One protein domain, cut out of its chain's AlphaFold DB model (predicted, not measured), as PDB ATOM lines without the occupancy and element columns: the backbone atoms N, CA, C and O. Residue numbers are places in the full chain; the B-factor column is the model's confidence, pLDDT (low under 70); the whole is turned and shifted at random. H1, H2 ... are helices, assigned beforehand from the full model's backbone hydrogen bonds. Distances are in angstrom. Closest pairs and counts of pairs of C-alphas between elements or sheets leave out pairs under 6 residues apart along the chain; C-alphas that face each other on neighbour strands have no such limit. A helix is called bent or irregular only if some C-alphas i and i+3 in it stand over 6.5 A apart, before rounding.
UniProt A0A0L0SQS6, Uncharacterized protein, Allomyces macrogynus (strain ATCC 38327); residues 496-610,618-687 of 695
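What this domain is: This is residues 496 to 610 and 618 to 687 of the 695 residues of an uncharacterized protein of Allomyces macrogynus (strain ATCC 38327) (UniProt A0A0L0SQS6). What does the model look like? It is a rounded body of helices in which H1, H2 and H3 form an up-and-down bundle on one side, each running against the one before it, while H5 in the middle runs side by side with H3 and has H4 crossing it. The hairpin of H6 and H7 packs on H5 away from the bundle, H8 and H9 form a further hairpin, and the short H10 reaches back to residues 511 to 516 of H1. What is it made of? The printed part has 185 residues, with ten named helices, H1 to H10 in that order along the chain, and no named strand; its class is all helix. How large is it? It is compact, with a radius of gyration of the C-alphas of 16.0 A, and spans 42 by 41 by 31 A.

How they stand to each other: How do the first three helices stand? H1, residues 496 to 516, and H2, residues 519 to 540, touch as a hairpin at a shallow tilt of 18 degrees, opposite ways; the closest C-alphas, of Trp 514 and Ala 522, are 7.5 A apart. H2 and H3, residues 550 to 565, are a hairpin too, at a shallow tilt of 34 degrees, only just short of steep, with the closest C-alphas, of Ala 537 and Ala 559, 4.8 A apart. H1 touches H3 with residues 496 to 504 alone, the closest C-alphas being those of Tyr 497 and Lys 555 at 5.0 A. Where is the hub? H3 and H5, residues 592 to 604, touch four helices each; they run the same way at a shallow tilt of 9 degrees, with the closest C-alphas, of Gly 561 and Ala 597, 4.8 A apart. H4, residues 569 to 582, touches H5 at a steep tilt of 64 degrees, the closest C-alphas being those of Ala 575 and Val 598 at 5.3 A. What follows the cut? H6, residues 620 to 630, and H7, residues 636 to 643, are a hairpin with the closest C-alphas, of Trp 629 and Arg 639, 4.4 A apart, and H7 touches H5, where the closest C-alphas, of Gly 596 and Ala 641, are 4.7 A apart. H8, residues 652 to 663, and H9, residues 674 to 681, are a hairpin at a shallow tilt of 21 degrees, with the closest C-alphas, of Ala 662 and Pro 676, 6.3 A apart. H1 touches H10, residues 684 to 687, with its residues 511 to 516 alone, the closest C-alphas being those of Ala 515 and Ala 684 at 4.4 A, and H10 only just touches H8 too, with 3 pairs of C-alphas within 8 A, the closest being those of Ser 652 and Pro 685 at 6.2 A. How complete are the backbones? Every O i to N i+4 pair is within hydrogen-bond range in H3, H4, H7, H8 and H9, against 14 of 17 in H1, 16 of 18 in H2, 7 of 9 in H5 and 6 of 7 in H6; H10 is too short for such a pair.

Where its parts are: Where are the anchors? H1 begins at C-alpha 496 (442.346, 356.492, 415.845), and H10 ends at C-alpha 687 (437.749, 344.906, 386.609). How long are the longer helices? From first to last C-alpha H1 measures 31.5 A, H2 30.8 A, H3 22.3 A, H4 19.9 A and H5 19.4 A. Which are irregular? H1 is, with C-alphas 513 and 516 7.5 A apart, and H5, with C-alphas 593 and 596 7.3 A apart. H2 only just is, with C-alphas 532 and 535 6.9 A apart, and it has a kink of 39 degrees near residue 533.

The domain as a whole: Where is the cut? Residues 611 to 617 are not printed, and C-alphas 610 and 618 are 6.9 A apart across it. Is any link long? Of the links that are printed whole, none is long. Where is confidence low? The mean pLDDT of the printed part is 81.6; 43 residues are under 70, among them residues 496 to 525 and 684 to 687.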
ATOM      1  N   GLU A 496     443.395 356.154 416.818       51.91
ATOM      2  CA  GLU A 496     442.346 356.492 415.845       51.91
ATOM      3  C   GLU A 496     442.822 356.655 414.386       51.91
ATOM      4  O   GLU A 496     442.067 356.321 413.477       51.91
ATOM      5  N   TYR A 497     444.057 357.117 414.134       51.59
ATOM      6  CA  TYR A 497     444.614 357.113 412.769       51.59
ATOM      7  C   TYR A 497     444.769 355.683 412.245       51.59
ATOM      8  O   TYR A 497     444.240 355.345 411.189       51.59
ATOM      9  N   ILE A 498     445.447 354.846 413.032       48.91
ATOM     10  CA  ILE A 498     445.714 353.443 412.721       48.91
ATOM     11  C   ILE A 498     444.380 352.701 412.542       48.91
ATOM     12  O   ILE A 498     444.195 352.041 411.530       48.91
ATOM     13  N   VAL A 499     443.402 352.921 413.436       48.06
ATOM     14  CA  VAL A 499     442.027 352.388 413.330       48.06
ATOM     15  C   VAL A 499     441.409 352.670 411.958       48.06
ATOM     16  O   VAL A 499     440.812 351.784 411.351       48.06
ATOM     17  N   LEU A 500     441.532 353.905 411.474       51.00
ATOM     18  CA  LEU A 500     440.952 354.337 410.206       51.00
ATOM     19  C   LEU A 500     441.703 353.777 408.982       51.00
ATOM     20  O   LEU A 500     441.082 353.645 407.924       51.00
ATOM     21  N   GLU A 501     442.991 353.439 409.110       52.50
ATOM     22  CA  GLU A 501     443.862 353.001 408.008       52.50
ATOM     23  C   GLU A 501     443.406 351.654 407.430       52.50
ATOM     24  O   GLU A 501     442.817 351.653 406.348       52.50
ATOM     25  N   ALA A 502     443.523 350.516 408.129       48.38
ATOM     26  CA  ALA A 502     443.043 349.271 407.522       48.38
ATOM     27  C   ALA A 502     441.513 349.170 407.441       48.38
ATOM     28  O   ALA A 502     441.022 348.339 406.677       48.38
ATOM     29  N   ILE A 503     440.724 350.040 408.089       52.00
ATOM     30  CA  ILE A 503     439.309 350.181 407.698       52.00
ATOM     31  C   ILE A 503     439.225 350.640 406.233       52.00
ATOM     32  O   ILE A 503     438.465 350.055 405.459       52.00
ATOM     33  N   ALA A 504     440.045 351.606 405.807       55.88
ATOM     34  CA  ALA A 504     440.171 351.974 404.400       55.88
ATOM     35  C   ALA A 504     440.774 350.842 403.551       55.88
ATOM     36  O   ALA A 504     440.211 350.513 402.503       55.88
ATOM     37  N   ALA A 505     441.861 350.202 403.995       54.03
ATOM     38  CA  ALA A 505     442.511 349.137 403.226       54.03
ATOM     39  C   ALA A 505     441.585 347.925 403.001       54.03
ATOM     40  O   ALA A 505     441.463 347.436 401.875       54.03
ATOM     41  N   LYS A 506     440.864 347.463 404.033       57.56
ATOM     42  CA  LYS A 506     439.896 346.362 403.909       57.56
ATOM     43  C   LYS A 506     438.647 346.789 403.135       57.56
ATOM     44  O   LYS A 506     438.194 346.013 402.299       57.56
ATOM     45  N   LEU A 507     438.132 348.016 403.292       59.56
ATOM     46  CA  LEU A 507     437.069 348.529 402.408       59.56
ATOM     47  C   LEU A 507     437.518 348.579 400.938       59.56
ATOM     48  O   LEU A 507     436.710 348.296 400.056       59.56
ATOM     49  N   SER A 508     438.794 348.869 400.664       62.12
ATOM     50  CA  SER A 508     439.358 348.786 399.314       62.12
ATOM     51  C   SER A 508     439.403 347.342 398.804       62.12
ATOM     52  O   SER A 508     438.947 347.093 397.694       62.12
ATOM     53  N   GLN A 509     439.872 346.379 399.608       58.94
ATOM     54  CA  GLN A 509     439.870 344.954 399.236       58.94
ATOM     55  C   GLN A 509     438.451 344.443 398.942       58.94
ATOM     56  O   GLN A 509     438.218 343.817 397.907       58.94
ATOM     57  N   VAL A 510     437.487 344.772 399.809       58.31
ATOM     58  CA  VAL A 510     436.062 344.470 399.619       58.31
ATOM     59  C   VAL A 510     435.559 345.080 398.305       58.31
ATOM     60  O   VAL A 510     434.943 344.374 397.511       58.31
ATOM     61  N   LYS A 511     435.878 346.352 398.014       60.16
ATOM     62  CA  LYS A 511     435.518 347.014 396.747       60.16
ATOM     63  C   LYS A 511     436.129 346.353 395.511       60.16
ATOM     64  O   LYS A 511     435.430 346.240 394.509       60.16
ATOM     65  N   THR A 512     437.383 345.903 395.566       58.84
ATOM     66  CA  THR A 512     438.035 345.209 394.442       58.84
ATOM     67  C   THR A 512     437.359 343.870 394.141       58.84
ATOM     68  O   THR A 512     437.105 343.568 392.977       58.84
ATOM     69  N   VAL A 513     436.996 343.086 395.166       58.75
ATOM     70  CA  VAL A 513     436.238 341.834 394.973       58.75
ATOM     71  C   VAL A 513     434.822 342.122 394.464       58.75
ATOM     72  O   VAL A 513     434.340 341.463 393.546       58.75
ATOM     73  N   TRP A 514     434.150 343.121 395.038       59.25
ATOM     74  CA  TRP A 514     432.747 343.449 394.756       59.25
ATOM     75  C   TRP A 514     432.581 344.347 393.518       59.25
ATOM     76  O   TRP A 514     431.493 344.856 393.268       59.25
ATOM     77  N   ALA A 515     433.629 344.532 392.711       55.91
ATOM     78  CA  ALA A 515     433.609 345.369 391.511       55.91
ATOM     79  C   ALA A 515     432.572 344.932 390.455       55.91
ATOM     80  O   ALA A 515     432.199 345.737 389.606       55.91
ATOM     81  N   MET A 516     432.124 343.672 390.502       55.00
ATOM     82  CA  MET A 516     431.115 343.091 389.603       55.00
ATOM     83  C   MET A 516     429.699 343.036 390.221       55.00
ATOM     84  O   MET A 516     428.782 342.525 389.581       55.00
ATOM     85  N   GLU A 517     429.512 343.506 391.459       59.97
ATOM     86  CA  GLU A 517     428.203 343.528 392.129       59.97
ATOM     87  C   GLU A 517     427.271 344.600 391.527       59.97
ATOM     88  O   GLU A 517     427.752 345.614 391.012       59.97
ATOM     89  N   PRO A 518     425.935 344.441 391.621       62.47
ATOM     90  CA  PRO A 518     424.988 345.445 391.146       62.47
ATOM     91  C   PRO A 518     425.200 346.828 391.784       62.47
ATOM     92  O   PRO A 518     425.495 346.944 392.973       62.47
ATOM     93  N   GLU A 519     424.942 347.884 391.009       63.19
ATOM     94  CA  GLU A 519     425.089 349.300 391.396       63.19
ATOM     95  C   GLU A 519     424.556 349.645 392.815       63.19
ATOM     96  O   GLU A 519     425.304 350.264 393.575       63.19
ATOM     97  N   PRO A 520     423.376 349.161 393.276       62.66
ATOM     98  CA  PRO A 520     422.899 349.409 394.644       62.66
ATOM     99  C   PRO A 520     423.797 348.871 395.772       62.66
ATOM    100  O   PRO A 520     423.716 349.360 396.899       62.66
ATOM    101  N   VAL A 521     424.628 347.857 395.505       58.78
ATOM    102  CA  VAL A 521     425.592 347.288 396.464       58.78
ATOM    103  C   VAL A 521     426.841 348.169 396.538       58.78
ATOM    104  O   VAL A 521     427.321 348.475 397.633       58.78
ATOM    105  N   ALA A 522     427.331 348.643 395.387       62.47
ATOM    106  CA  ALA A 522     428.438 349.593 395.317       62.47
ATOM    107  C   ALA A 522     428.083 350.931 395.998       62.47
ATOM    108  O   ALA A 522     428.894 351.474 396.754       62.47
ATOM    109  N   ASP A 523     426.849 351.411 395.810       69.25
ATOM    110  CA  ASP A 523     426.310 352.607 396.469       69.25
ATOM    111  C   ASP A 523     426.224 352.462 397.993       69.25
ATOM    112  O   ASP A 523     426.593 353.385 398.726       69.25
ATOM    113  N   GLN A 524     425.781 351.305 398.497       65.56
ATOM    114  CA  GLN A 524     425.749 351.020 399.937       65.56
ATOM    115  C   GLN A 524     427.159 350.967 400.537       65.56
ATOM    116  O   GLN A 524     427.397 351.522 401.610       65.56
ATOM    117  N   LEU A 525     428.119 350.374 399.825       63.56
ATOM    118  CA  LEU A 525     429.515 350.309 400.257       63.56
ATOM    119  C   LEU A 525     430.198 351.691 400.225       63.56
ATOM    120  O   LEU A 525     431.005 352.010 401.100       63.56
ATOM    121  N   ALA A 526     429.833 352.558 399.273       73.81
ATOM    122  CA  ALA A 526     430.219 353.970 399.287       73.81
ATOM    123  C   ALA A 526     429.526 354.757 400.416       73.81
ATOM    124  O   ALA A 526     430.161 355.597 401.050       73.81
ATOM    125  N   ALA A 527     428.258 354.475 400.725       72.69
ATOM    126  CA  ALA A 527     427.551 355.096 401.845       72.69
ATOM    127  C   ALA A 527     428.178 354.738 403.202       72.69
ATOM    128  O   ALA A 527     428.368 355.633 404.024       72.69
ATOM    129  N   LEU A 528     428.571 353.474 403.398       67.38
ATOM    130  CA  LEU A 528     429.299 353.013 404.583       67.38
ATOM    131  C   LEU A 528     430.650 353.732 404.731       67.38
ATOM    132  O   LEU A 528     430.953 354.269 405.796       67.38
ATOM    133  N   GLN A 529     431.429 353.820 403.646       72.56
ATOM    134  CA  GLN A 529     432.697 354.554 403.632       72.56
ATOM    135  C   GLN A 529     432.484 356.040 403.984       72.56
ATOM    136  O   GLN A 529     433.163 356.561 404.867       72.56
ATOM    137  N   ARG A 530     431.484 356.719 403.395       82.81
ATOM    138  CA  ARG A 530     431.129 358.096 403.793       82.81
ATOM    139  C   ARG A 530     430.771 358.190 405.279       82.81
ATOM    140  O   ARG A 530     431.263 359.096 405.940       82.81
ATOM    141  N   SER A 531     429.968 357.270 405.825       69.38
ATOM    142  CA  SER A 531     429.551 357.339 407.236       69.38
ATOM    143  C   SER A 531     430.696 357.163 408.237       69.38
ATOM    144  O   SER A 531     430.590 357.664 409.352       69.38
ATOM    145  N   ILE A 532     431.781 356.492 407.839       59.88
ATOM    146  CA  ILE A 532     432.984 356.308 408.659       59.88
ATOM    147  C   ILE A 532     433.900 357.536 408.569       59.88
ATOM    148  O   ILE A 532     434.276 358.103 409.590       59.88
ATOM    149  N   PHE A 533     434.257 357.962 407.354       77.44
ATOM    150  CA  PHE A 533     435.341 358.932 407.161       77.44
ATOM    151  C   PHE A 533     434.882 360.397 407.108       77.44
ATOM    152  O   PHE A 533     435.645 361.280 407.497       77.44
ATOM    153  N   ALA A 534     433.652 360.683 406.663       78.88
ATOM    154  CA  ALA A 534     433.182 362.063 406.516       78.88
ATOM    155  C   ALA A 534     433.092 362.837 407.849       78.88
ATOM    156  O   ALA A 534     433.513 363.993 407.858       78.88
ATOM    157  N   PRO A 535     432.630 362.261 408.985       83.00
ATOM    158  CA  PRO A 535     432.611 362.978 410.263       83.00
ATOM    159  C   PRO A 535     433.998 363.489 410.669       83.00
ATOM    160  O   PRO A 535     434.144 364.652 411.036       83.00
ATOM    161  N   THR A 536     435.026 362.649 410.522       76.19
ATOM    162  CA  THR A 536     436.425 363.002 410.799       76.19
ATOM    163  C   THR A 536     436.959 364.028 409.802       76.19
ATOM    164  O   THR A 536     437.557 365.020 410.211       76.19
ATOM    165  N   ALA A 537     436.701 363.846 408.504       81.31
ATOM    166  CA  ALA A 537     437.148 364.768 407.461       81.31
ATOM    167  C   ALA A 537     436.584 366.187 407.649       81.31
ATOM    168  O   ALA A 537     437.326 367.163 407.555       81.31
ATOM    169  N   HIS A 538     435.291 366.302 407.971       91.19
ATOM    170  CA  HIS A 538     434.625 367.582 408.234       91.19
ATOM    171  C   HIS A 538     435.036 368.201 409.575       91.19
ATOM    172  O   HIS A 538     435.140 369.420 409.669       91.19
ATOM    173  N   ALA A 539     435.301 367.387 410.604       85.81
ATOM    174  CA  ALA A 539     435.761 367.874 411.906       85.81
ATOM    175  C   ALA A 539     437.208 368.393 411.882       85.81
ATOM    176  O   ALA A 539     437.526 369.337 412.601       85.81
ATOM    177  N   MET A 540     438.083 367.791 411.069       86.50
ATOM    178  CA  MET A 540     439.468 368.245 410.911       86.50
ATOM    179  C   MET A 540     439.569 369.393 409.898       86.50
ATOM    180  O   MET A 540     440.256 370.382 410.157       86.50
ATOM    181  N   GLY A 541     438.875 369.297 408.761       93.06
ATOM    182  CA  GLY A 541     438.933 370.282 407.679       93.06
ATOM    183  C   GLY A 541     440.212 370.199 406.836       93.06
ATOM    184  O   GLY A 541     440.994 369.256 406.932       93.06
ATOM    185  N   TRP A 542     440.430 371.197 405.980       94.69
ATOM    186  CA  TRP A 542     441.453 371.153 404.923       94.69
ATOM    187  C   TRP A 542     442.796 371.809 405.266       94.69
ATOM    188  O   TRP A 542     443.783 371.539 404.586       94.69
ATOM    189  N   GLU A 543     442.829 372.680 406.273       92.75
ATOM    190  CA  GLU A 543     444.029 373.433 406.658       92.75
ATOM    191  C   GLU A 543     444.784 372.694 407.771       92.75
ATOM    192  O   GLU A 543     444.151 372.184 408.695       92.75
ATOM    193  N   TYR A 544     446.115 372.658 407.696       88.31
ATOM    194  CA  TYR A 544     446.989 372.057 408.711       88.31
ATOM    195  C   TYR A 544     447.350 373.122 409.768       88.31
ATOM    196  O   TYR A 544     447.930 374.143 409.397       88.31
ATOM    197  N   PRO A 545     446.992 372.946 411.055       87.75
ATOM    198  CA  PRO A 545     447.358 373.884 412.119       87.75
ATOM    199  C   PRO A 545     448.846 373.835 412.491       87.75
ATOM    200  O   PRO A 545     449.449 372.761 412.510       87.75
ATOM    201  N   ASP A 546     449.399 374.977 412.910       81.19
ATOM    202  CA  ASP A 546     450.737 375.053 413.507       81.19
ATOM    203  C   ASP A 546     450.844 374.104 414.718       81.19
ATOM    204  O   ASP A 546     450.091 374.225 415.689       81.19
ATOM    205  N   GLY A 547     451.786 373.157 414.671       74.81
ATOM    206  CA  GLY A 547     451.978 372.163 415.733       74.81
ATOM    207  C   GLY A 547     450.949 371.022 415.761       74.81
ATOM    208  O   GLY A 547     450.828 370.344 416.784       74.81
ATOM    209  N   GLU A 548     450.208 370.784 414.673       76.44
ATOM    210  CA  GLU A 548     449.472 369.526 414.485       76.44
ATOM    211  C   GLU A 548     450.423 368.316 414.550       76.44
ATOM    212  O   GLU A 548     451.532 368.351 414.020       76.44
ATOM    213  N   SER A 549     450.003 367.226 415.207       65.12
ATOM    214  CA  SER A 549     450.826 366.013 415.253       65.12
ATOM    215  C   SER A 549     450.812 365.302 413.901       65.12
ATOM    216  O   SER A 549     449.780 365.264 413.227       65.12
ATOM    217  N   HIS A 550     451.925 364.672 413.516       60.59
ATOM    218  CA  HIS A 550     452.017 364.002 412.218       60.59
ATOM    219  C   HIS A 550     450.896 362.964 411.999       60.59
ATOM    220  O   HIS A 550     450.306 362.902 410.921       60.59
ATOM    221  N   LEU A 551     450.534 362.198 413.036       54.38
ATOM    222  CA  LEU A 551     449.443 361.218 412.968       54.38
ATOM    223  C   LEU A 551     448.072 361.874 412.737       54.38
ATOM    224  O   LEU A 551     447.247 361.313 412.019       54.38
ATOM    225  N   ASP A 552     447.828 363.063 413.296       67.56
ATOM    226  CA  ASP A 552     446.618 363.838 412.999       67.56
ATOM    227  C   ASP A 552     446.660 364.372 411.547       67.56
ATOM    228  O   ASP A 552     445.663 364.303 410.828       67.56
ATOM    229  N   GLY A 553     447.834 364.784 411.053       72.50
ATOM    230  CA  GLY A 553     448.042 365.180 409.655       72.50
ATOM    231  C   GLY A 553     447.804 364.054 408.629       72.50
ATOM    232  O   GLY A 553     447.218 364.300 407.567       72.50
ATOM    233  N   LEU A 554     448.193 362.813 408.949       66.50
ATOM    234  CA  LEU A 554     447.870 361.619 408.151       66.50
ATOM    235  C   LEU A 554     446.384 361.251 408.259       66.50
ATOM    236  O   LEU A 554     445.740 360.952 407.253       66.50
ATOM    237  N   LYS A 555     445.798 361.336 409.460       72.50
ATOM    238  CA  LYS A 555     444.363 361.116 409.706       72.50
ATOM    239  C   LYS A 555     443.487 362.074 408.894       72.50
ATOM    240  O   LYS A 555     442.489 361.640 408.318       72.50
ATOM    241  N   ARG A 556     443.894 363.341 408.786       88.88
ATOM    242  CA  ARG A 556     443.291 364.372 407.928       88.88
ATOM    243  C   ARG A 556     443.320 363.963 406.452       88.88
ATOM    244  O   ARG A 556     442.268 363.915 405.814       88.88
ATOM    245  N   GLN A 557     444.496 363.608 405.929       83.44
ATOM    246  CA  GLN A 557     444.678 363.130 404.550       83.44
ATOM    247  C   GLN A 557     443.811 361.903 404.245       83.44
ATOM    248  O   GLN A 557     443.087 361.883 403.246       83.44
ATOM    249  N   LEU A 558     443.853 360.901 405.124       75.44
ATOM    250  CA  LEU A 558     443.098 359.661 405.000       75.44
ATOM    251  C   LEU A 558     441.588 359.923 405.006       75.44
ATOM    252  O   LEU A 558     440.894 359.510 404.079       75.44
ATOM    253  N   ALA A 559     441.070 360.641 406.005       76.69
ATOM    254  CA  ALA A 559     439.638 360.888 406.133       76.69
ATOM    255  C   ALA A 559     439.076 361.676 404.936       76.69
ATOM    256  O   ALA A 559     438.058 361.278 404.365       76.69
ATOM    257  N   ILE A 560     439.763 362.744 404.509       90.50
ATOM    258  CA  ILE A 560     439.381 363.534 403.327       90.50
ATOM    259  C   ILE A 560     439.407 362.666 402.067       90.50
ATOM    260  O   ILE A 560     438.428 362.651 401.317       90.50
ATOM    261  N   GLY A 561     440.496 361.919 401.854       85.81
ATOM    262  CA  GLY A 561     440.656 361.018 400.716       85.81
ATOM    263  C   GLY A 561     439.521 360.002 400.630       85.81
ATOM    264  O   GLY A 561     438.821 359.932 399.623       85.81
ATOM    265  N   GLN A 562     439.278 359.259 401.708       84.19
ATOM    266  CA  GLN A 562     438.272 358.198 401.746       84.19
ATOM    267  C   GLN A 562     436.839 358.736 401.603       84.19
ATOM    268  O   GLN A 562     436.057 358.190 400.823       84.19
ATOM    269  N   ALA A 563     436.484 359.825 402.293       81.19
ATOM    270  CA  ALA A 563     435.148 360.415 402.209       81.19
ATOM    271  C   ALA A 563     434.879 361.083 400.846       81.19
ATOM    272  O   ALA A 563     433.802 360.901 400.268       81.19
ATOM    273  N   GLY A 564     435.863 361.796 400.289       91.88
ATOM    274  CA  GLY A 564     435.776 362.395 398.955       91.88
ATOM    275  C   GLY A 564     435.704 361.340 397.847       91.88
ATOM    276  O   GLY A 564     434.834 361.417 396.978       91.88
ATOM    277  N   MET A 565     436.533 360.292 397.906       88.00
ATOM    278  CA  MET A 565     436.473 359.159 396.968       88.00
ATOM    279  C   MET A 565     435.141 358.405 397.050       88.00
ATOM    280  O   MET A 565     434.637 357.920 396.037       88.00
ATOM    281  N   ALA A 566     434.532 358.361 398.235       83.69
ATOM    282  CA  ALA A 566     433.193 357.826 398.447       83.69
ATOM    283  C   ALA A 566     432.056 358.781 398.024       83.69
ATOM    284  O   ALA A 566     430.889 358.402 398.115       83.69
ATOM    285  N   GLY A 567     432.353 359.997 397.557       90.69
ATOM    286  CA  GLY A 567     431.365 360.943 397.030       90.69
ATOM    287  C   GLY A 567     430.680 361.824 398.074       90.69
ATOM    288  O   GLY A 567     429.506 362.162 397.907       90.69
ATOM    289  N   ASP A 568     431.369 362.198 399.156       95.50
ATOM    290  CA  ASP A 568     430.928 363.328 399.980       95.50
ATOM    291  C   ASP A 568     430.882 364.610 399.127       95.50
ATOM    292  O   ASP A 568     431.890 365.056 398.579       95.50
ATOM    293  N   LYS A 569     429.689 365.197 398.985       96.81
ATOM    294  CA  LYS A 569     429.443 366.290 398.032       96.81
ATOM    295  C   LYS A 569     430.198 367.571 398.373       96.81
ATOM    296  O   LYS A 569     430.542 368.320 397.461       96.81
ATOM    297  N   GLU A 570     430.437 367.831 399.654       97.50
ATOM    298  CA  GLU A 570     431.144 369.027 400.095       97.50
ATOM    299  C   GLU A 570     432.653 368.854 399.911       97.50
ATOM    300  O   GLU A 570     433.295 369.722 399.320       97.50
ATOM    301  N   LEU A 571     433.213 367.705 400.299       96.12
ATOM    302  CA  LEU A 571     434.635 367.422 400.091       96.12
ATOM    303  C   LEU A 571     434.991 367.331 398.602       96.12
ATOM    304  O   LEU A 571     436.032 367.844 398.201       96.12
ATOM    305  N   VAL A 572     434.119 366.768 397.756       98.12
ATOM    306  CA  VAL A 572     434.303 366.762 396.292       98.12
ATOM    307  C   VAL A 572     434.284 368.183 395.716       98.12
ATOM    308  O   VAL A 572     435.130 368.519 394.885       98.12
ATOM    309  N   ALA A 573     433.366 369.044 396.170       97.81
ATOM    310  CA  ALA A 573     433.315 370.438 395.732       97.81
ATOM    311  C   ALA A 573     434.561 371.226 396.175       97.81
ATOM    312  O   ALA A 573     435.145 371.952 395.368       97.81
ATOM    313  N   GLN A 574     435.011 371.047 397.422       97.81
ATOM    314  CA  GLN A 574     436.220 371.690 397.941       97.81
ATOM    315  C   GLN A 574     437.496 371.170 397.255       97.81
ATOM    316  O   GLN A 574     438.350 371.980 396.892       97.81
ATOM    317  N   ALA A 575     437.600 369.864 396.978       98.00
ATOM    318  CA  ALA A 575     438.703 369.274 396.214       98.00
ATOM    319  C   ALA A 575     438.801 369.879 394.803       98.00
ATOM    320  O   ALA A 575     439.864 370.368 394.419       98.00
ATOM    321  N   LYS A 576     437.686 369.927 394.055       97.81
ATOM    322  CA  LYS A 576     437.652 370.551 392.720       97.81
ATOM    323  C   LYS A 576     437.976 372.046 392.766       97.81
ATOM    324  O   LYS A 576     438.723 372.521 391.913       97.81
ATOM    325  N   ALA A 577     437.474 372.781 393.760       97.69
ATOM    326  CA  ALA A 577     437.776 374.204 393.915       97.69
ATOM    327  C   ALA A 577     439.266 374.459 394.205       97.69
ATOM    328  O   ALA A 577     439.868 375.325 393.573       97.69
ATOM    329  N   ARG A 578     439.883 373.688 395.114       97.81
ATOM    330  CA  ARG A 578     441.320 373.787 395.428       97.81
ATOM    331  C   ARG A 578     442.188 373.406 394.234       97.81
ATOM    332  O   ARG A 578     443.093 374.162 393.894       97.81
ATOM    333  N   PHE A 579     441.864 372.314 393.541       98.00
ATOM    334  CA  PHE A 579     442.555 371.911 392.314       98.00
ATOM    335  C   PHE A 579     442.483 372.978 391.219       98.00
ATOM    336  O   PHE A 579     443.502 373.287 390.609       98.00
ATOM    337  N   ALA A 580     441.322 373.613 391.030       97.19
ATOM    338  CA  ALA A 580     441.166 374.694 390.062       97.19
ATOM    339  C   ALA A 580     442.060 375.912 390.366       97.19
ATOM    340  O   ALA A 580     442.601 376.487 389.424       97.19
ATOM    341  N   ARG A 581     442.269 376.289 391.641       97.44
ATOM    342  CA  ARG A 581     443.248 377.342 391.994       97.44
ATOM    343  C   ARG A 581     444.692 376.858 391.811       97.44
ATOM    344  O   ARG A 581     445.525 377.594 391.291       97.44
ATOM    345  N   PHE A 582     444.971 375.613 392.196       96.06
ATOM    346  CA  PHE A 582     446.303 375.010 392.133       96.06
ATOM    347  C   PHE A 582     446.871 375.005 390.707       96.06
ATOM    348  O   PHE A 582     447.964 375.513 390.475       96.06
ATOM    349  N   ILE A 583     446.086 374.549 389.723       94.00
ATOM    350  CA  ILE A 583     446.488 374.567 388.301       94.00
ATOM    351  C   ILE A 583     446.488 375.975 387.672       94.00
ATOM    352  O   ILE A 583     446.920 376.135 386.535       94.00
ATOM    353  N   GLN A 584     446.021 376.999 388.397       93.75
ATOM    354  CA  GLN A 584     446.129 378.417 388.023       93.75
ATOM    355  C   GLN A 584     447.350 379.109 388.664       93.75
ATOM    356  O   GLN A 584     447.546 380.304 388.453       93.75
ATOM    357  N   GLY A 585     448.182 378.373 389.414       90.12
ATOM    358  CA  GLY A 585     449.429 378.864 390.013       90.12
ATOM    359  C   GLY A 585     449.377 379.115 391.524       90.12
ATOM    360  O   GLY A 585     450.395 379.487 392.101       90.12
ATOM    361  N   ASP A 586     448.240 378.890 392.190       93.94
ATOM    362  CA  ASP A 586     448.156 378.927 393.656       93.94
ATOM    363  C   ASP A 586     448.678 377.610 394.253       93.94
ATOM    364  O   ASP A 586     447.917 376.705 394.606       93.94
ATOM    365  N   THR A 587     450.003 377.496 394.352       86.31
ATOM    366  CA  THR A 587     450.708 376.318 394.888       86.31
ATOM    367  C   THR A 587     450.341 375.987 396.337       86.31
ATOM    368  O   THR A 587     450.525 374.844 396.755       86.31
ATOM    369  N   HIS A 588     449.773 376.937 397.087       89.19
ATOM    370  CA  HIS A 588     449.304 376.745 398.460       89.19
ATOM    371  C   HIS A 588     447.829 376.308 398.544       89.19
ATOM    372  O   HIS A 588     447.350 375.976 399.626       89.19
ATOM    373  N   ALA A 589     447.092 376.237 397.426       93.69
ATOM    374  CA  ALA A 589     445.697 375.782 397.421       93.69
ATOM    375  C   ALA A 589     445.515 374.331 397.901       93.69
ATOM    376  O   ALA A 589     444.445 373.985 398.416       93.69
ATOM    377  N   ILE A 590     446.544 373.495 397.725       94.62
ATOM    378  CA  ILE A 590     446.596 372.104 398.182       94.62
ATOM    379  C   ILE A 590     447.918 371.884 398.926       94.62
ATOM    380  O   ILE A 590     448.987 371.902 398.316       94.62
ATOM    381  N   HIS A 591     447.833 371.627 400.234       92.44
ATOM    382  CA  HIS A 591     448.967 371.185 401.049       92.44
ATOM    383  C   HIS A 591     449.603 369.907 400.456       92.44
ATOM    384  O   HIS A 591     448.837 369.046 400.010       92.44
ATOM    385  N   PRO A 592     450.943 369.724 400.456       88.88
ATOM    386  CA  PRO A 592     451.611 368.582 399.818       88.88
ATOM    387  C   PRO A 592     450.961 367.220 400.098       88.88
ATOM    388  O   PRO A 592     450.567 366.525 399.162       88.88
ATOM    389  N   ASN A 593     450.707 366.903 401.369       81.62
ATOM    390  CA  ASN A 593     450.107 365.631 401.802       81.62
ATOM    391  C   ASN A 593     448.684 365.398 401.241       81.62
ATOM    392  O   ASN A 593     448.227 364.264 401.137       81.62
ATOM    393  N   LEU A 594     447.972 366.454 400.827       92.38
ATOM    394  CA  LEU A 594     446.643 366.356 400.215       92.38
ATOM    395  C   LEU A 594     446.670 366.266 398.682       92.38
ATOM    396  O   LEU A 594     445.615 366.019 398.099       92.38
ATOM    397  N   ARG A 595     447.825 366.425 398.011       94.25
ATOM    398  CA  ARG A 595     447.934 366.419 396.534       94.25
ATOM    399  C   ARG A 595     447.319 365.162 395.918       94.25
ATOM    400  O   ARG A 595     446.327 365.264 395.202       94.25
ATOM    401  N   GLY A 596     447.833 363.981 396.272       88.94
ATOM    402  CA  GLY A 596     447.335 362.703 395.746       88.94
ATOM    403  C   GLY A 596     445.857 362.448 396.067       88.94
ATOM    404  O   GLY A 596     445.105 362.008 395.198       88.94
ATOM    405  N   ALA A 597     445.407 362.803 397.278       89.44
ATOM    406  CA  ALA A 597     444.003 362.683 397.672       89.44
ATOM    407  C   ALA A 597     443.092 363.590 396.826       89.44
ATOM    408  O   ALA A 597     442.082 363.126 396.300       89.44
ATOM    409  N   VAL A 598     443.458 364.862 396.633       97.69
ATOM    410  CA  VAL A 598     442.696 365.799 395.795       97.69
ATOM    411  C   VAL A 598     442.677 365.343 394.340       97.69
ATOM    412  O   VAL A 598     441.604 365.337 393.745       97.69
ATOM    413  N   TYR A 599     443.810 364.922 393.769       97.56
ATOM    414  CA  TYR A 599     443.865 364.458 392.379       97.56
ATOM    415  C   TYR A 599     442.982 363.218 392.173       97.56
ATOM    416  O   TYR A 599     442.176 363.190 391.242       97.56
ATOM    417  N   ALA A 600     443.046 362.236 393.080       94.25
ATOM    418  CA  ALA A 600     442.184 361.057 393.038       94.25
ATOM    419  C   ALA A 600     440.692 361.431 393.130       94.25
ATOM    420  O   ALA A 600     439.906 360.973 392.305       94.25
ATOM    421  N   ILE A 601     440.298 362.319 394.057       96.31
ATOM    422  CA  ILE A 601     438.907 362.797 394.193       96.31
ATOM    423  C   ILE A 601     438.445 363.535 392.925       96.31
ATOM    424  O   ILE A 601     437.336 363.309 392.437       96.31
ATOM    425  N   VAL A 602     439.286 364.412 392.373       97.69
ATOM    426  CA  VAL A 602     438.988 365.201 391.168       97.69
ATOM    427  C   VAL A 602     438.736 364.297 389.961       97.69
ATOM    428  O   VAL A 602     437.767 364.528 389.235       97.69
ATOM    429  N   LEU A 603     439.546 363.249 389.784       96.00
ATOM    430  CA  LEU A 603     439.389 362.269 388.707       96.00
ATOM    431  C   LEU A 603     438.242 361.285 388.963       96.00
ATOM    432  O   LEU A 603     437.492 360.965 388.044       96.00
ATOM    433  N   ARG A 604     438.029 360.863 390.215       91.88
ATOM    434  CA  ARG A 604     436.919 359.975 390.599       91.88
ATOM    435  C   ARG A 604     435.549 360.559 390.274       91.88
ATOM    436  O   ARG A 604     434.626 359.812 389.965       91.88
ATOM    437  N   HIS A 605     435.434 361.884 390.329       93.50
ATOM    438  CA  HIS A 605     434.213 362.633 390.026       93.50
ATOM    439  C   HIS A 605     434.378 363.522 388.784       93.50
ATOM    440  O   HIS A 605     433.722 364.561 388.680       93.50
ATOM    441  N   SER A 606     435.281 363.166 387.863       92.81
ATOM    442  CA  SER A 606     435.586 363.937 386.649       92.81
ATOM    443  C   SER A 606     434.389 364.081 385.712       92.81
ATOM    444  O   SER A 606     433.579 363.164 385.579       92.81
ATOM    445  N   SER A 607     434.334 365.183 384.975       88.56
ATOM    446  CA  SER A 607     433.354 365.399 383.914       88.56
ATOM    447  C   SER A 607     433.871 364.768 382.618       88.56
ATOM    448  O   SER A 607     434.919 365.169 382.115       88.56
ATOM    449  N   VAL A 608     433.140 363.803 382.052       86.38
ATOM    450  CA  VAL A 608     433.491 363.188 380.761       86.38
ATOM    451  C   VAL A 608     432.562 363.718 379.674       86.38
ATOM    452  O   VAL A 608     431.345 363.541 379.721       86.38
ATOM    453  N   SER A 609     433.149 364.396 378.693       84.88
ATOM    454  CA  SER A 609     432.464 364.858 377.489       84.88
ATOM    455  C   SER A 609     432.338 363.699 376.498       84.88
ATOM    456  O   SER A 609     433.360 363.082 376.178       84.88
ATOM    457  N   PRO A 610     431.132 363.406 375.971       76.06
ATOM    458  CA  PRO A 610     430.968 362.422 374.911       76.06
ATOM    459  C   PRO A 610     431.788 362.793 373.675       76.06
ATOM    460  O   PRO A 610     431.858 363.965 373.296       76.06
ATOM    461  N   HIS A 618     436.484 362.655 376.387       87.06
ATOM    462  CA  HIS A 618     437.466 363.595 376.939       87.06
ATOM    463  C   HIS A 618     437.068 364.115 378.323       87.06
ATOM    464  O   HIS A 618     435.930 364.538 378.526       87.06
ATOM    465  N   SER A 619     438.025 364.164 379.255       93.44
ATOM    466  CA  SER A 619     437.902 364.891 380.523       93.44
ATOM    467  C   SER A 619     438.999 365.946 380.633       93.44
ATOM    468  O   SER A 619     440.189 365.639 380.536       93.44
ATOM    469  N   ALA A 620     438.591 367.188 380.895       93.69
ATOM    470  CA  ALA A 620     439.523 368.282 381.146       93.69
ATOM    471  C   ALA A 620     440.252 368.105 382.490       93.69
ATOM    472  O   ALA A 620     441.397 368.526 382.629       93.69
ATOM    473  N   GLU A 621     439.615 367.451 383.471       95.81
ATOM    474  CA  GLU A 621     440.264 367.097 384.734       95.81
ATOM    475  C   GLU A 621     441.379 366.055 384.533       95.81
ATOM    476  O   GLU A 621     442.444 366.193 385.134       95.81
ATOM    477  N   LEU A 622     441.183 365.065 383.649       95.38
ATOM    478  CA  LEU A 622     442.207 364.060 383.334       95.38
ATOM    479  C   LEU A 622     443.433 364.675 382.650       95.38
ATOM    480  O   LEU A 622     444.556 364.441 383.091       95.38
ATOM    481  N   GLU A 623     443.232 365.506 381.626       94.94
ATOM    482  CA  GLU A 623     444.351 366.180 380.952       94.94
ATOM    483  C   GLU A 623     445.073 367.177 381.873       94.94
ATOM    484  O   GLU A 623     446.295 367.296 381.800       94.94
ATOM    485  N   ALA A 624     444.366 367.830 382.802       96.38
ATOM    486  CA  ALA A 624     444.995 368.688 383.808       96.38
ATOM    487  C   ALA A 624     445.899 367.908 384.782       96.38
ATOM    488  O   ALA A 624     446.954 368.414 385.157       96.38
ATOM    489  N   VAL A 625     445.534 366.680 385.177       96.81
ATOM    490  CA  VAL A 625     446.405 365.830 386.014       96.81
ATOM    491  C   VAL A 625     447.558 365.237 385.191       96.81
ATOM    492  O   VAL A 625     448.696 365.248 385.660       96.81
ATOM    493  N   LYS A 626     447.328 364.816 383.940       95.44
ATOM    494  CA  LYS A 626     448.410 364.377 383.032       95.44
ATOM    495  C   LYS A 626     449.444 365.482 382.801       95.44
ATOM    496  O   LYS A 626     450.635 365.209 382.876       95.44
ATOM    497  N   ALA A 627     449.019 366.734 382.625       95.88
ATOM    498  CA  ALA A 627     449.926 367.874 382.474       95.88
ATOM    499  C   ALA A 627     450.831 368.110 383.703       95.88
ATOM    500  O   ALA A 627     451.944 368.611 383.551       95.88
ATOM    501  N   ILE A 628     450.401 367.719 384.911       95.81
ATOM    502  CA  ILE A 628     451.245 367.768 386.118       95.81
ATOM    503  C   ILE A 628     452.360 366.710 386.042       95.81
ATOM    504  O   ILE A 628     453.501 367.027 386.382       95.81
ATOM    505  N   TRP A 629     452.058 365.497 385.561       94.44
ATOM    506  CA  TRP A 629     453.042 364.429 385.323       94.44
ATOM    507  C   TRP A 629     454.000 364.745 384.161       94.44
ATOM    508  O   TRP A 629     455.207 364.545 384.298       94.44
ATOM    509  N   GLU A 630     453.490 365.247 383.034       93.69
ATOM    510  CA  GLU A 630     454.288 365.511 381.825       93.69
ATOM    511  C   GLU A 630     455.168 366.772 381.937       93.69
ATOM    512  O   GLU A 630     456.171 366.879 381.234       93.69
ATOM    513  N   ASN A 631     454.851 367.711 382.835       93.06
ATOM    514  CA  ASN A 631     455.699 368.873 383.092       93.06
ATOM    515  C   ASN A 631     456.948 368.494 383.910       93.06
ATOM    516  O   ASN A 631     456.881 368.281 385.120       93.06
ATOM    517  N   GLU A 632     458.111 368.488 383.257       89.12
ATOM    518  CA  GLU A 632     459.404 368.178 383.882       89.12
ATOM    519  C   GLU A 632     459.833 369.176 384.967       89.12
ATOM    520  O   GLU A 632     460.608 368.811 385.844       89.12
ATOM    521  N   SER A 633     459.303 370.407 384.950       90.19
ATOM    522  CA  SER A 633     459.554 371.417 385.995       90.19
ATOM    523  C   SER A 633     458.698 371.223 387.256       90.19
ATOM    524  O   SER A 633     458.826 371.988 388.209       90.19
ATOM    525  N   THR A 634     457.795 370.237 387.276       89.00
ATOM    526  CA  THR A 634     457.025 369.872 388.472       89.00
ATOM    527  C   THR A 634     457.900 369.048 389.438       89.00
ATOM    528  O   THR A 634     458.537 368.090 388.990       89.00
ATOM    529  N   PRO A 635     457.888 369.322 390.759       89.00
ATOM    530  CA  PRO A 635     458.521 368.469 391.771       89.00
ATOM    531  C   PRO A 635     458.116 366.988 391.675       89.00
ATOM    532  O   PRO A 635     456.960 366.663 391.390       89.00
ATOM    533  N   MET A 636     459.061 366.069 391.902       85.62
ATOM    534  CA  MET A 636     458.855 364.639 391.626       85.62
ATOM    535  C   MET A 636     457.762 363.998 392.500       85.62
ATOM    536  O   MET A 636     457.020 363.153 392.007       85.62
ATOM    537  N   ASP A 637     457.594 364.439 393.752       80.75
ATOM    538  CA  ASP A 637     456.489 364.012 394.625       80.75
ATOM    539  C   ASP A 637     455.124 364.308 393.980       80.75
ATOM    540  O   ASP A 637     454.238 363.456 393.926       80.75
ATOM    541  N   GLN A 638     454.986 365.506 393.413       90.19
ATOM    542  CA  GLN A 638     453.770 365.996 392.791       90.19
ATOM    543  C   GLN A 638     453.531 365.324 391.430       90.19
ATOM    544  O   GLN A 638     452.381 365.042 391.086       90.19
ATOM    545  N   ARG A 639     454.601 365.005 390.684       93.38
ATOM    546  CA  ARG A 639     454.534 364.186 389.461       93.38
ATOM    547  C   ARG A 639     454.035 362.774 389.774       93.38
ATOM    548  O   ARG A 639     453.058 362.337 389.169       93.38
ATOM    549  N   LEU A 640     454.634 362.084 390.747       89.25
ATOM    550  CA  LEU A 640     454.227 360.732 391.149       89.25
ATOM    551  C   LEU A 640     452.807 360.702 391.740       89.25
ATOM    552  O   LEU A 640     452.026 359.810 391.411       89.25
ATOM    553  N   ALA A 641     452.426 361.712 392.530       89.69
ATOM    554  CA  ALA A 641     451.062 361.862 393.035       89.69
ATOM    555  C   ALA A 641     450.026 362.046 391.909       89.69
ATOM    556  O   ALA A 641     448.908 361.544 392.021       89.69
ATOM    557  N   ALA A 642     450.380 362.742 390.822       95.56
ATOM    558  CA  ALA A 642     449.533 362.869 389.636       95.56
ATOM    559  C   ALA A 642     449.445 361.550 388.847       95.56
ATOM    560  O   ALA A 642     448.346 361.104 388.516       95.56
ATOM    561  N   LEU A 643     450.581 360.885 388.617       93.44
ATOM    562  CA  LEU A 643     450.659 359.604 387.908       93.44
ATOM    563  C   LEU A 643     449.852 358.496 388.616       93.44
ATOM    564  O   LEU A 643     449.052 357.807 387.983       93.44
ATOM    565  N   GLY A 644     449.996 358.374 389.939       89.69
ATOM    566  CA  GLY A 644     449.225 357.444 390.772       89.69
ATOM    567  C   GLY A 644     447.744 357.814 390.944       89.69
ATOM    568  O   GLY A 644     446.974 357.019 391.484       89.69
ATOM    569  N   ALA A 645     447.315 358.994 390.485       94.69
ATOM    570  CA  ALA A 645     445.910 359.387 390.497       94.69
ATOM    571  C   ALA A 645     445.160 359.001 389.208       94.69
ATOM    572  O   ALA A 645     443.946 358.804 389.281       94.69
ATOM    573  N   LEU A 646     445.844 358.870 388.062       93.69
ATOM    574  CA  LEU A 646     445.222 358.786 386.727       93.69
ATOM    575  C   LEU A 646     444.106 357.734 386.613       93.69
ATOM    576  O   LEU A 646     443.020 358.031 386.113       93.69
ATOM    577  N   GLY A 647     444.333 356.521 387.123       88.69
ATOM    578  CA  GLY A 647     443.402 355.396 387.006       88.69
ATOM    579  C   GLY A 647     442.108 355.506 387.816       88.69
ATOM    580  O   GLY A 647     441.303 354.580 387.768       88.69
ATOM    581  N   HIS A 648     441.865 356.609 388.535       90.44
ATOM    582  CA  HIS A 648     440.610 356.835 389.263       90.44
ATOM    583  C   HIS A 648     439.457 357.358 388.389       90.44
ATOM    584  O   HIS A 648     438.315 357.368 388.858       90.44
ATOM    585  N   VAL A 649     439.711 357.760 387.136       91.56
ATOM    586  CA  VAL A 649     438.659 358.183 386.188       91.56
ATOM    587  C   VAL A 649     437.616 357.067 385.995       91.56
ATOM    588  O   VAL A 649     437.958 355.890 386.052       91.56
ATOM    589  N   GLN A 650     436.327 357.388 385.850       85.69
ATOM    590  CA  GLN A 650     435.259 356.362 385.871       85.69
ATOM    591  C   GLN A 650     434.808 355.859 384.487       85.69
ATOM    592  O   GLN A 650     434.088 354.865 384.417       85.69
ATOM    593  N   ASP A 651     435.222 356.506 383.395       87.69
ATOM    594  CA  ASP A 651     434.897 356.067 382.030       87.69
ATOM    595  C   ASP A 651     435.821 354.925 381.575       87.69
ATOM    596  O   ASP A 651     437.045 355.022 381.668       87.69
ATOM    597  N   SER A 652     435.234 353.839 381.068       81.25
ATOM    598  CA  SER A 652     435.964 352.630 380.670       81.25
ATOM    599  C   SER A 652     436.823 352.801 379.414       81.25
ATOM    600  O   SER A 652     437.828 352.109 379.277       81.25
ATOM    601  N   THR A 653     436.486 353.733 378.519       84.69
ATOM    602  CA  THR A 653     437.302 354.034 377.331       84.69
ATOM    603  C   THR A 653     438.544 354.825 377.734       84.69
ATOM    604  O   THR A 653     439.650 354.486 377.318       84.69
ATOM    605  N   LEU A 654     438.385 355.824 378.612       88.56
ATOM    606  CA  LEU A 654     439.515 356.553 379.198       88.56
ATOM    607  C   LEU A 654     440.425 355.624 380.020       88.56
ATOM    608  O   LEU A 654     441.644 355.733 379.930       88.56
ATOM    609  N   LEU A 655     439.858 354.676 380.776       86.06
ATOM    610  CA  LEU A 655     440.638 353.672 381.513       86.06
ATOM    611  C   LEU A 655     441.424 352.726 380.595       86.06
ATOM    612  O   LEU A 655     442.553 352.378 380.930       86.06
ATOM    613  N   ALA A 656     440.867 352.331 379.445       83.06
ATOM    614  CA  ALA A 656     441.587 351.526 378.459       83.06
ATOM    615  C   ALA A 656     442.772 352.303 377.852       83.06
ATOM    616  O   ALA A 656     443.900 351.816 377.885       83.06
ATOM    617  N   GLY A 657     442.551 353.548 377.412       87.06
ATOM    618  CA  GLY A 657     443.626 354.413 376.902       87.06
ATOM    619  C   GLY A 657     444.706 354.736 377.945       87.06
ATOM    620  O   GLY A 657     445.870 354.918 377.595       87.06
ATOM    621  N   LEU A 658     444.365 354.745 379.239       88.56
ATOM    622  CA  LEU A 658     445.342 354.886 380.325       88.56
ATOM    623  C   LEU A 658     446.228 353.646 380.524       88.56
ATOM    624  O   LEU A 658     447.352 353.806 380.996       88.56
ATOM    625  N   LEU A 659     445.778 352.440 380.155       82.62
ATOM    626  CA  LEU A 659     446.643 351.253 380.132       82.62
ATOM    627  C   LEU A 659     447.671 351.347 378.997       82.62
ATOM    628  O   LEU A 659     448.839 351.042 379.216       82.62
ATOM    629  N   GLU A 660     447.264 351.820 377.817       86.12
ATOM    630  CA  GLU A 660     448.177 352.048 376.688       86.12
ATOM    631  C   GLU A 660     449.186 353.166 377.005       86.12
ATOM    632  O   GLU A 660     450.390 352.967 376.863       86.12
ATOM    633  N   TYR A 661     448.721 354.298 377.548       89.19
ATOM    634  CA  TYR A 661     449.573 355.406 378.004       89.19
ATOM    635  C   TYR A 661     450.578 354.988 379.092       89.19
ATOM    636  O   TYR A 661     451.698 355.490 379.121       89.19
ATOM    637  N   ALA A 662     450.196 354.065 379.983       87.19
ATOM    638  CA  ALA A 662     451.078 353.535 381.021       87.19
ATOM    639  C   ALA A 662     452.159 352.576 380.490       87.19
ATOM    640  O   ALA A 662     453.154 352.374 381.179       87.19
ATOM    641  N   MET A 663     451.968 351.987 379.307       84.31
ATOM    642  CA  MET A 663     452.916 351.059 378.673       84.31
ATOM    643  C   MET A 663     453.803 351.733 377.609       84.31
ATOM    644  O   MET A 663     454.717 351.101 377.082       84.31
ATOM    645  N   ASP A 664     453.554 353.003 377.281       89.31
ATOM    646  CA  ASP A 664     454.409 353.801 376.400       89.31
ATOM    647  C   ASP A 664     455.637 354.314 377.176       89.31
ATOM    648  O   ASP A 664     455.546 355.254 377.970       89.31
ATOM    649  N   GLU A 665     456.806 353.719 376.917       88.06
ATOM    650  CA  GLU A 665     458.087 354.099 377.537       88.06
ATOM    651  C   GLU A 665     458.492 355.566 377.278       88.06
ATOM    652  O   GLU A 665     459.330 356.113 377.998       88.06
ATOM    653  N   SER A 666     457.897 356.237 376.278       87.44
ATOM    654  CA  SER A 666     458.087 357.676 376.034       87.44
ATOM    655  C   SER A 666     457.195 358.576 376.904       87.44
ATOM    656  O   SER A 666     457.368 359.798 376.907       87.44
ATOM    657  N   LYS A 667     456.255 357.985 377.655       89.25
ATOM    658  CA  LYS A 667     455.293 358.661 378.540       89.25
ATOM    659  C   LYS A 667     455.452 358.295 380.008       89.25
ATOM    660  O   LYS A 667     455.331 359.175 380.862       89.25
ATOM    661  N   VAL A 668     455.732 357.029 380.308       89.44
ATOM    662  CA  VAL A 668     455.950 356.519 381.666       89.44
ATOM    663  C   VAL A 668     457.204 355.651 381.652       89.44
ATOM    664  O   VAL A 668     457.319 354.729 380.850       89.44
ATOM    665  N   ARG A 669     458.178 355.947 382.524       85.19
ATOM    666  CA  ARG A 669     459.422 355.162 382.589       85.19
ATOM    667  C   ARG A 669     459.092 353.754 383.113       85.19
ATOM    668  O   ARG A 669     458.248 353.665 384.008       85.19
ATOM    669  N   PRO A 670     459.760 352.672 382.668       80.56
ATOM    670  CA  PRO A 670     459.455 351.300 383.098       80.56
ATOM    671  C   PRO A 670     459.347 351.102 384.623       80.56
ATOM    672  O   PRO A 670     458.488 350.359 385.093       80.56
ATOM    673  N   GLN A 671     460.162 351.815 385.407       79.94
ATOM    674  CA  GLN A 671     460.149 351.782 386.874       79.94
ATOM    675  C   GLN A 671     459.040 352.612 387.551       79.94
ATOM    676  O   GLN A 671     458.960 352.598 388.773       79.94
ATOM    677  N   ASP A 672     458.192 353.318 386.795       84.44
ATOM    678  CA  ASP A 672     457.012 354.034 387.309       84.44
ATOM    679  C   ASP A 672     455.678 353.393 386.853       84.44
ATOM    680  O   ASP A 672     454.605 353.801 387.299       84.44
ATOM    681  N   VAL A 673     455.707 352.378 385.978       85.94
ATOM    682  CA  VAL A 673     454.505 351.776 385.357       85.94
ATOM    683  C   VAL A 673     453.532 351.182 386.390       85.94
ATOM    684  O   VAL A 673     452.322 351.135 386.164       85.94
ATOM    685  N   MET A 674     454.008 350.795 387.578       81.75
ATOM    686  CA  MET A 674     453.142 350.295 388.651       81.75
ATOM    687  C   MET A 674     452.209 351.360 389.251       81.75
ATOM    688  O   MET A 674     451.144 350.992 389.747       81.75
ATOM    689  N   TYR A 675     452.548 352.655 389.203       85.31
ATOM    690  CA  TYR A 675     451.698 353.725 389.749       85.31
ATOM    691  C   TYR A 675     450.342 353.841 389.023       85.31
ATOM    692  O   TYR A 675     449.308 353.690 389.689       85.31
ATOM    693  N   PRO A 676     450.282 354.038 387.686       84.25
ATOM    694  CA  PRO A 676     449.008 354.077 386.980       84.25
ATOM    695  C   PRO A 676     448.317 352.709 387.029       84.25
ATOM    696  O   PRO A 676     447.132 352.660 387.357       84.25
ATOM    697  N   LEU A 677     449.038 351.595 386.823       81.00
ATOM    698  CA  LEU A 677     448.447 350.248 386.849       81.00
ATOM    699  C   LEU A 677     447.772 349.914 388.187       81.00
ATOM    700  O   LEU A 677     446.659 349.390 388.181       81.00
ATOM    701  N   ARG A 678     448.379 350.258 389.333       76.06
ATOM    702  CA  ARG A 678     447.772 350.056 390.664       76.06
ATOM    703  C   ARG A 678     446.480 350.859 390.820       76.06
ATOM    704  O   ARG A 678     445.503 350.332 391.346       76.06
ATOM    705  N   SER A 679     446.457 352.104 390.340       78.62
ATOM    706  CA  SER A 679     445.263 352.959 390.404       78.62
ATOM    707  C   SER A 679     444.132 352.477 389.482       78.62
ATOM    708  O   SER A 679     442.974 352.479 389.896       78.62
ATOM    709  N   VAL A 680     444.457 351.974 388.283       81.12
ATOM    710  CA  VAL A 680     443.482 351.351 387.371       81.12
ATOM    711  C   VAL A 680     442.957 350.039 387.963       81.12
ATOM    712  O   VAL A 680     441.749 349.843 388.025       81.12
ATOM    713  N   ALA A 681     443.826 349.160 388.474       70.19
ATOM    714  CA  ALA A 681     443.425 347.877 389.062       70.19
ATOM    715  C   ALA A 681     442.554 348.018 390.329       70.19
ATOM    716  O   ALA A 681     441.733 347.145 390.615       70.19
ATOM    717  N   ALA A 682     442.688 349.121 391.072       68.75
ATOM    718  CA  ALA A 682     441.829 349.450 392.213       68.75
ATOM    719  C   ALA A 682     440.433 349.981 391.814       68.75
ATOM    720  O   ALA A 682     439.577 350.192 392.678       68.75
ATOM    721  N   ASN A 683     440.180 350.219 390.524       73.31
ATOM    722  CA  ASN A 683     438.972 350.879 390.048       73.31
ATOM    723  C   ASN A 683     437.931 349.877 389.515       73.31
ATOM    724  O   ASN A 683     438.199 349.116 388.589       73.31
ATOM    725  N   ALA A 684     436.714 349.888 390.071       63.56
ATOM    726  CA  ALA A 684     435.706 348.858 389.790       63.56
ATOM    727  C   ALA A 684     435.337 348.700 388.289       63.56
ATOM    728  O   ALA A 684     435.388 347.565 387.808       63.56
ATOM    729  N   PRO A 685     435.082 349.775 387.506       60.53
ATOM    730  CA  PRO A 685     434.916 349.682 386.049       60.53
ATOM    731  C   PRO A 685     436.076 349.005 385.296       60.53
ATOM    732  O   PRO A 685     435.849 348.383 384.259       60.53
ATOM    733  N   ALA A 686     437.311 349.070 385.806       57.12
ATOM    734  CA  ALA A 686     438.467 348.440 385.168       57.12
ATOM    735  C   ALA A 686     438.532 346.916 385.377       57.12
ATOM    736  O   ALA A 686     439.252 346.239 384.644       57.12
ATOM    737  N   GLY A 687     437.759 346.348 386.313       52.44
ATOM    738  CA  GLY A 687     437.749 344.906 386.609       52.44
ATOM    739  C   GLY A 687     437.273 344.007 385.455       52.44
ATOM    740  O   GLY A 687     437.483 342.793 385.498       52.44
TER     741      GLY A 687